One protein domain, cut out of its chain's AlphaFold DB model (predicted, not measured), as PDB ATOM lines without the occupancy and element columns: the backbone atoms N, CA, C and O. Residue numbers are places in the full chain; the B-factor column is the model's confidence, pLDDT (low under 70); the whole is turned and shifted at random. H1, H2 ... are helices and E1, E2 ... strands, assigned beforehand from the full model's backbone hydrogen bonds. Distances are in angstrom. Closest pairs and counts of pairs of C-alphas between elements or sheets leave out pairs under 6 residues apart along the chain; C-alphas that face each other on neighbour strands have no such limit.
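Overview. This is residues 10 to 69 of the 70 residues of the protein "6-phosphofructokinase 2" of Clostridium sp. CAG:149 (UniProt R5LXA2). A small body is made of a two-stranded hairpin, E1 and E2, with the long helix H1 packed over one face of it and the short helix H2 at the end where E1 begins and E2 ends. From this body residues 52 to 69 stick out as an arm that stands free, with helix H3 at its far end. The printed part has 60 residues, with three named helices and two named strands in the order H1, E1, E2, H2, H3; the sheet, E1 - E2, is antiparallel and the class is mixed, helices and strands. The whole is only just extended, close to loose, with a radius of gyration of the C-alphas of 15.7 A, and its outline is flat, spanning 50 by 27 by 13 A.

Arrangement. H1, residues 10 to 27, has its closest C-alphas to E1, residues 33 to 38, at Met 18 and Val 35, 6.2 A apart. E2, residues 41 to 46, forms a hairpin with E1, antiparallel, with 147 degrees between their directions. N 36 and O 43 are within hydrogen-bond range at 2.8 A, and so are N 43 and O 36 at 2.9 A. H1 and E2 have one pair of C-alphas within 8 A, those of Met 18 and Tyr 42, at 7.4 A. The closest C-alphas of E1 and H2, residues 47 to 52, are those of Arg 33 and Ile 47, 5.5 A apart. H1 and H2 are apart. H3, residues 59 to 68, is apart from H1, E1, E2 and H2. In H1, H2 and H3 every O i to N i+4 pair is within hydrogen-bond range.

Along the chain. H1 begins at C-alpha 10, (18.054, -14.400, 36.787), and measures 25.8 A from first to last C-alpha. E1 measures 14.9 A and starts at C-alpha 33, (20.091, -36.614, 33.301). E2 measures 16.4 A, H2 8.7 A and H3 14.4 A. H3 ends at C-alpha 68, (20.600, -8.947, 61.971).

Size, cuts and confidence. The two C-alphas farthest apart are those of Gly 29 and Val 69, at 50.9 A. Without residues 52 to 69, the body of 42 residues spans 27 by 22 by 13 A, with a radius of gyration of 10.4 A. The links H1 to E1, E1 to E2 and E2 to H2 are tight, the link H2 to H3 is short, and no link is long. The printed part has no cut. Its mean pLDDT is 93.4, and no printed residue is under 70.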
ATOM      1  N   LYS A  10      17.285 -13.193  36.458       92.88
ATOM      2  CA  LYS A  10      18.054 -14.400  36.787       92.88
ATOM      3  C   LYS A  10      17.293 -15.669  36.414       92.88
ATOM      4  O   LYS A  10      17.872 -16.539  35.775       92.88
ATOM      5  N   ASP A  11      16.001 -15.731  36.728       94.06
ATOM      6  CA  ASP A  11      15.171 -16.895  36.391       94.06
ATOM      7  C   ASP A  11      15.109 -17.119  34.878       94.06
ATOM      8  O   ASP A  11      15.233 -18.252  34.417       94.06
ATOM      9  N   ARG A  12      14.990 -16.038  34.092       95.81
ATOM     10  CA  ARG A  12      15.019 -16.125  32.624       95.81
ATOM     11  C   ARG A  12      16.353 -16.660  32.108       95.81
ATOM     12  O   ARG A  12      16.355 -17.566  31.283       95.81
ATOM     13  N   VAL A  13      17.473 -16.136  32.612       95.00
ATOM     14  CA  VAL A  13      18.819 -16.587  32.214       95.00
ATOM     15  C   VAL A  13      19.025 -18.065  32.551       95.00
ATOM     16  O   VAL A  13      19.465 -18.836  31.699       95.00
ATOM     17  N   TYR A  14      18.663 -18.482  33.766       95.50
ATOM     18  CA  TYR A  14      18.773 -19.879  34.184       95.50
ATOM     19  C   TYR A  14      17.896 -20.800  33.342       95.50
ATOM     20  O   TYR A  14      18.400 -21.807  32.851       95.50
ATOM     21  N   ALA A  15      16.636 -20.436  33.099       95.31
ATOM     22  CA  ALA A  15      15.734 -21.229  32.270       95.31
ATOM     23  C   ALA A  15      16.269 -21.410  30.841       95.31
ATOM     24  O   ALA A  15      16.268 -22.527  30.324       95.31
ATOM     25  N   SER A  16      16.774 -20.339  30.217       96.44
ATOM     26  CA  SER A  16      17.327 -20.405  28.862       96.44
ATOM     27  C   SER A  16      18.560 -21.307  28.777       96.44
ATOM     28  O   SER A  16      18.622 -22.168  27.901       96.44
ATOM     29  N   ILE A  17      19.524 -21.149  29.691       96.19
ATOM     30  CA  ILE A  17      20.772 -21.928  29.650       96.19
ATOM     31  C   ILE A  17      20.517 -23.394  30.014       96.19
ATOM     32  O   ILE A  17      21.004 -24.289  29.325       96.19
ATOM     33  N   MET A  18      19.723 -23.657  31.058       96.19
ATOM     34  CA  MET A  18      19.398 -25.029  31.462       96.19
ATOM     35  C   MET A  18      18.585 -25.760  30.389       96.19
ATOM     36  O   MET A  18      18.840 -26.937  30.136       96.19
ATOM     37  N   GLY A  19      17.655 -25.070  29.720       96.31
ATOM     38  CA  GLY A  19      16.899 -25.628  28.598       96.31
ATOM     39  C   GLY A  19      17.792 -25.992  27.411       96.31
ATOM     40  O   GLY A  19      17.689 -27.101  26.890       96.31
ATOM     41  N   ALA A  20      18.718 -25.106  27.028       96.88
ATOM     42  CA  ALA A  20      19.688 -25.389  25.968       96.88
ATOM     43  C   ALA A  20      20.577 -26.596  26.313       96.88
ATOM     44  O   ALA A  20      20.709 -27.517  25.510       96.88
ATOM     45  N   LYS A  21      21.105 -26.648  27.544       95.38
ATOM     46  CA  LYS A  21      21.913 -27.773  28.040       95.38
ATOM     47  C   LYS A  21      21.156 -29.098  28.027       95.38
ATOM     48  O   LYS A  21      21.728 -30.119  27.660       95.38
ATOM     49  N   ALA A  22      19.874 -29.095  28.387       95.75
ATOM     50  CA  ALA A  22      19.054 -30.302  28.328       95.75
ATOM     51  C   ALA A  22      18.945 -30.840  26.892       95.75
ATOM     52  O   ALA A  22      19.094 -32.041  26.675       95.75
ATOM     53  N   VAL A  23      18.755 -29.956  25.906       96.44
ATOM     54  CA  VAL A  23      18.719 -30.344  24.488       96.44
ATOM     55  C   VAL A  23      20.084 -30.844  24.010       96.44
ATOM     56  O   VAL A  23      20.140 -31.878  23.351       96.44
ATOM     57  N   GLU A  24      21.187 -30.189  24.389       95.94
ATOM     58  CA  GLU A  24      22.548 -30.657  24.071       95.94
ATOM     59  C   GLU A  24      22.795 -32.092  24.566       95.94
ATOM     60  O   GLU A  24      23.341 -32.917  23.831       95.94
ATOM     61  N   LEU A  25      22.358 -32.416  25.788       94.69
ATOM     62  CA  LEU A  25      22.491 -33.762  26.358       94.69
ATOM     63  C   LEU A  25      21.671 -34.795  25.576       94.69
ATOM     64  O   LEU A  25      22.177 -35.884  25.298       94.69
ATOM     65  N   LEU A  26      20.445 -34.442  25.181       95.31
ATOM     66  CA  LEU A  26      19.601 -35.301  24.347       95.31
ATOM     67  C   LEU A  26      20.230 -35.538  22.967       95.31
ATOM     68  O   LEU A  26      20.275 -36.676  22.504       95.31
ATOM     69  N   CYS A  27      20.778 -34.497  22.334       96.06
ATOM     70  CA  CYS A  27      21.496 -34.613  21.061       96.06
ATOM     71  C   CYS A  27      22.761 -35.475  21.175       96.06
ATOM     72  O   CYS A  27      23.101 -36.186  20.233       96.06
ATOM     73  N   ALA A  28      23.433 -35.460  22.328       95.06
ATOM     74  CA  ALA A  28      24.565 -36.337  22.625       95.06
ATOM     75  C   ALA A  28      24.154 -37.795  22.934       95.06
ATOM     76  O   ALA A  28      25.008 -38.607  23.291       95.06
ATOM     77  N   GLY A  29      22.862 -38.134  22.836       94.50
ATOM     78  CA  GLY A  29      22.331 -39.471  23.111       94.50
ATOM     79  C   GLY A  29      22.242 -39.815  24.599       94.50
ATOM     80  O   GLY A  29      21.995 -40.970  24.944       94.50
ATOM     81  N   LYS A  30      22.441 -38.839  25.493       93.06
ATOM     82  CA  LYS A  30      22.296 -39.046  26.936       93.06
ATOM     83  C   LYS A  30      20.820 -38.967  27.325       93.06
ATOM     84  O   LYS A  30      20.070 -38.128  26.829       93.06
ATOM     85  N   SER A  31      20.415 -39.812  28.263       91.88
ATOM     86  CA  SER A  31      19.072 -39.835  28.846       91.88
ATOM     87  C   SER A  31      19.161 -39.922  30.371       91.88
ATOM     88  O   SER A  31      20.234 -40.174  30.917       91.88
ATOM     89  N   ASN A  32      18.046 -39.675  31.067       93.50
ATOM     90  CA  ASN A  32      17.958 -39.740  32.535       93.50
ATOM     91  C   ASN A  32      18.942 -38.814  33.278       93.50
ATOM     92  O   ASN A  32      19.438 -39.145  34.354       93.50
ATOM     93  N   ARG A  33      19.213 -37.632  32.710       94.31
ATOM     94  CA  ARG A  33      20.091 -36.614  33.301       94.31
ATOM     95  C   ARG A  33      19.287 -35.438  33.844       94.31
ATOM     96  O   ARG A  33      18.312 -35.013  33.227       94.31
ATOM     97  N   VAL A  34      19.729 -34.885  34.969       95.25
ATOM     98  CA  VAL A  34      19.175 -33.671  35.584       95.25
ATOM     99  C   VAL A  34      20.180 -32.541  35.423       95.25
ATOM    100  O   VAL A  34      21.294 -32.632  35.931       95.25
ATOM    101  N   VAL A  35      19.786 -31.465  34.739       95.75
ATOM    102  CA  VAL A  35      20.603 -30.250  34.618       95.75
ATOM    103  C   VAL A  35      20.425 -29.395  35.871       95.75
ATOM    104  O   VAL A  35      19.301 -29.134  36.300       95.75
ATOM    105  N   ALA A  36      21.530 -28.936  36.446       94.12
ATOM    106  CA  ALA A  36      21.556 -28.115  37.645       94.12
ATOM    107  C   ALA A  36      22.596 -26.995  37.526       94.12
ATOM    108  O   ALA A  36      23.493 -27.028  36.687       94.12
ATOM    109  N   TYR A  37      22.476 -25.994  38.396       93.75
ATOM    110  CA  TYR A  37      23.490 -24.961  38.572       93.75
ATOM    111  C   TYR A  37      24.105 -25.110  39.958       93.75
ATOM    112  O   TYR A  37      23.392 -25.033  40.963       93.75
ATOM    113  N   LYS A  38      25.415 -25.348  40.018       90.88
ATOM    114  CA  LYS A  38      26.149 -25.577  41.265       90.88
ATOM    115  C   LYS A  38      27.474 -24.828  41.220       90.88
ATOM    116  O   LYS A  38      28.196 -24.907  40.238       90.88
ATOM    117  N   ASN A  39      27.786 -24.099  42.292       88.62
ATOM    118  CA  ASN A  39      29.062 -23.396  42.481       88.62
ATOM    119  C   ASN A  39      29.490 -22.465  41.329       88.62
ATOM    120  O   ASN A  39      30.679 -22.272  41.113       88.62
ATOM    121  N   GLY A  40      28.542 -21.859  40.609       90.50
ATOM    122  CA  GLY A  40      28.869 -20.976  39.483       90.50
ATOM    123  C   GLY A  40      28.783 -21.636  38.108       90.50
ATOM    124  O   GLY A  40      28.896 -20.946  37.100       90.50
ATOM    125  N   GLU A  41      28.551 -22.947  38.052       92.50
ATOM    126  CA  GLU A  41      28.632 -23.728  36.820       92.50
ATOM    127  C   GLU A  41      27.348 -24.515  36.542       92.50
ATOM    128  O   GLU A  41      26.607 -24.896  37.452       92.50
ATOM    129  N   TYR A  42      27.091 -24.769  35.257       93.19
ATOM    130  CA  TYR A  42      25.994 -25.618  34.798       93.19
ATOM    131  C   TYR A  42      26.494 -27.049  34.648       93.19
ATOM    132  O   TYR A  42      27.355 -27.328  33.815       93.19
ATOM    133  N   VAL A  43      25.932 -27.942  35.450       94.31
ATOM    134  CA  VAL A  43      26.338 -29.343  35.568       94.31
ATOM    135  C   VAL A  43      25.149 -30.257  35.300       94.31
ATOM    136  O   VAL A  43      23.996 -29.842  35.434       94.31
ATOM    137  N   ASP A  44      25.415 -31.506  34.933       94.31
ATOM    138  CA  ASP A  44      24.391 -32.537  34.799       94.31
ATOM    139  C   ASP A  44      24.683 -33.735  35.707       94.31
ATOM    140  O   ASP A  44      25.816 -34.209  35.788       94.31
ATOM    141  N   TYR A  45      23.649 -34.224  36.385       93.69
ATOM    142  CA  TYR A  45      23.704 -35.364  37.300       93.69
ATOM    143  C   TYR A  45      22.882 -36.527  36.769       93.69
ATOM    144  O   TYR A  45      21.968 -36.333  35.964       93.69
ATOM    145  N   ASP A  46      23.186 -37.740  37.231       93.56
ATOM    146  CA  ASP A  46      22.256 -38.849  37.040       93.56
ATOM    147  C   ASP A  46      21.001 -38.606  37.882       93.56
ATOM    148  O   ASP A  46      21.086 -38.070  38.988       93.56
ATOM    149  N   ILE A  47      19.827 -38.981  37.374       93.25
ATOM    150  CA  ILE A  47      18.577 -38.761  38.103       93.25
ATOM    151  C   ILE A  47      18.556 -39.475  39.463       93.25
ATOM    152  O   ILE A  47      18.058 -38.904  40.430       93.25
ATOM    153  N   GLN A  48      19.125 -40.679  39.573       93.38
ATOM    154  CA  GLN A  48      19.155 -41.423  40.837       93.38
ATOM    155  C   GLN A  48      20.137 -40.799  41.823       93.38
ATOM    156  O   GLN A  48      19.851 -40.704  43.014       93.38
ATOM    157  N   GLU A  49      21.281 -40.327  41.331       91.25
ATOM    158  CA  GLU A  49      22.234 -39.578  42.146       91.25
ATOM    159  C   GLU A  49      21.587 -38.293  42.676       91.25
ATOM    160  O   GLU A  49      21.572 -38.066  43.883       91.25
ATOM    161  N   ALA A  50      20.968 -37.507  41.792       91.12
ATOM    162  CA  ALA A  50      20.331 -36.241  42.138       91.12
ATOM    163  C   ALA A  50      19.198 -36.402  43.164       91.12
ATOM    164  O   ALA A  50      19.059 -35.563  44.051       91.12
ATOM    165  N   LEU A  51      18.405 -37.475  43.069       91.38
ATOM    166  CA  LEU A  51      17.328 -37.767  44.022       91.38
ATOM    167  C   LEU A  51      17.846 -38.169  45.409       91.38
ATOM    168  O   LEU A  51      17.173 -37.909  46.402       91.38
ATOM    169  N   ASN A  52      19.034 -38.773  45.485       93.81
ATOM    170  CA  ASN A  52      19.670 -39.145  46.750       93.81
ATOM    171  C   ASN A  52      20.442 -37.983  47.400       93.81
ATOM    172  O   ASN A  52      20.887 -38.099  48.544       93.81
ATOM    173  N   MET A  53      20.626 -36.859  46.698       91.31
ATOM    174  CA  MET A  53      21.295 -35.683  47.250       91.31
ATOM    175  C   MET A  53      20.389 -34.950  48.242       91.31
ATOM    176  O   MET A  53      19.280 -34.532  47.914       91.31
ATOM    177  N   ASN A  54      20.905 -34.702  49.446       90.38
ATOM    178  CA  ASN A  54      20.214 -33.891  50.443       90.38
ATOM    179  C   ASN A  54      20.542 -32.407  50.259       90.38
ATOM    180  O   ASN A  54      21.706 -32.019  50.136       90.38
ATOM    181  N   LYS A  55      19.501 -31.570  50.254       87.81
ATOM    182  CA  LYS A  55      19.634 -30.113  50.245       87.81
ATOM    183  C   LYS A  55      19.595 -29.595  51.675       87.81
ATOM    184  O   LYS A  55      18.552 -29.678  52.317       87.81
ATOM    185  N   ASP A  56      20.698 -29.002  52.110       90.62
ATOM    186  CA  ASP A  56      20.795 -28.340  53.408       90.62
ATOM    187  C   ASP A  56      20.837 -26.809  53.264       90.62
ATOM    188  O   ASP A  56      20.999 -26.267  52.162       90.62
ATOM    189  N   ILE A  57      20.657 -26.107  54.379       90.12
ATOM    190  CA  ILE A  57      20.742 -24.649  54.475       90.12
ATOM    191  C   ILE A  57      22.083 -24.292  55.121       90.12
ATOM    192  O   ILE A  57      22.556 -24.971  56.024       90.12
ATOM    193  N   SER A  58      22.708 -23.202  54.675       90.44
ATOM    194  CA  SER A  58      23.932 -22.708  55.311       90.44
ATOM    195  C   SER A  58      23.649 -22.258  56.751       90.44
ATOM    196  O   SER A  58      22.929 -21.278  56.970       90.44
ATOM    197  N   GLU A  59      24.247 -22.947  57.730       92.44
ATOM    198  CA  GLU A  59      24.175 -22.568  59.149       92.44
ATOM    199  C   GLU A  59      24.713 -21.154  59.389       92.44
ATOM    200  O   GLU A  59      24.166 -20.400  60.190       92.44
ATOM    201  N   GLU A  60      25.754 -20.761  58.653       92.69
ATOM    202  CA  GLU A  60      26.316 -19.413  58.704       92.69
ATOM    203  C   GLU A  60      25.267 -18.363  58.318       92.69
ATOM    204  O   GLU A  60      25.019 -17.428  59.079       92.69
ATOM    205  N   GLN A  61      24.588 -18.542  57.179       91.12
ATOM    206  CA  GLN A  61      23.534 -17.620  56.740       91.12
ATOM    207  C   GLN A  61      22.380 -17.559  57.743       91.12
ATOM    208  O   GLN A  61      21.848 -16.481  58.021       91.12
ATOM    209  N   TYR A  62      22.011 -18.704  58.318       92.62
ATOM    210  CA  TYR A  62      20.999 -18.775  59.363       92.62
ATOM    211  C   TYR A  62      21.410 -17.990  60.617       92.62
ATOM    212  O   TYR A  62      20.631 -17.173  61.115       92.62
ATOM    213  N   ASN A  63      22.646 -18.160  61.089       93.88
ATOM    214  CA  ASN A  63      23.171 -17.441  62.249       93.88
ATOM    215  C   ASN A  63      23.279 -15.931  61.987       93.88
ATOM    216  O   ASN A  63      22.850 -15.141  62.828       93.88
ATOM    217  N   ILE A  64      23.740 -15.520  60.800       93.06
ATOM    218  CA  ILE A  64      23.764 -14.107  60.385       93.06
ATOM    219  C   ILE A  64      22.347 -13.523  60.407       93.06
ATOM    220  O   ILE A  64      22.144 -12.436  60.945       93.06
ATOM    221  N   SER A  65      21.348 -14.247  59.889       94.19
ATOM    222  CA  SER A  65      19.959 -13.772  59.910       94.19
ATOM    223  C   SER A  65      19.456 -13.499  61.333       94.19
ATOM    224  O   SER A  65      18.800 -12.486  61.556       94.19
ATOM    225  N   LYS A  66      19.833 -14.333  62.316       92.62
ATOM    226  CA  LYS A  66      19.502 -14.117  63.734       92.62
ATOM    227  C   LYS A  66      20.210 -12.903  64.326       92.62
ATOM    228  O   LYS A  66      19.624 -12.217  65.151       92.62
ATOM    229  N   MET A  67      21.451 -12.639  63.918       92.44
ATOM    230  CA  MET A  67      22.216 -11.480  64.391       92.44
ATOM    231  C   MET A  67      21.682 -10.150  63.845       92.44
ATOM    232  O   MET A  67      21.793  -9.129  64.518       92.44
ATOM    233  N   LEU A  68      21.127 -10.150  62.628       92.81
ATOM    234  CA  LEU A  68      20.600  -8.947  61.971       92.81
ATOM    235  C   LEU A  68      19.188  -8.563  62.438       92.81
ATOM    236  O   LEU A  68      18.768  -7.426  62.226       92.81
ATOM    237  N   VAL A  69      18.457  -9.487  63.064       86.62
ATOM    238  CA  VAL A  69      17.143  -9.224  63.662       86.62
ATOM    239  C   VAL A  69      17.364  -8.707  65.085       86.62
ATOM    240  O   VAL A  69      17.568  -9.488  66.012       86.62
TER     241      VAL A  69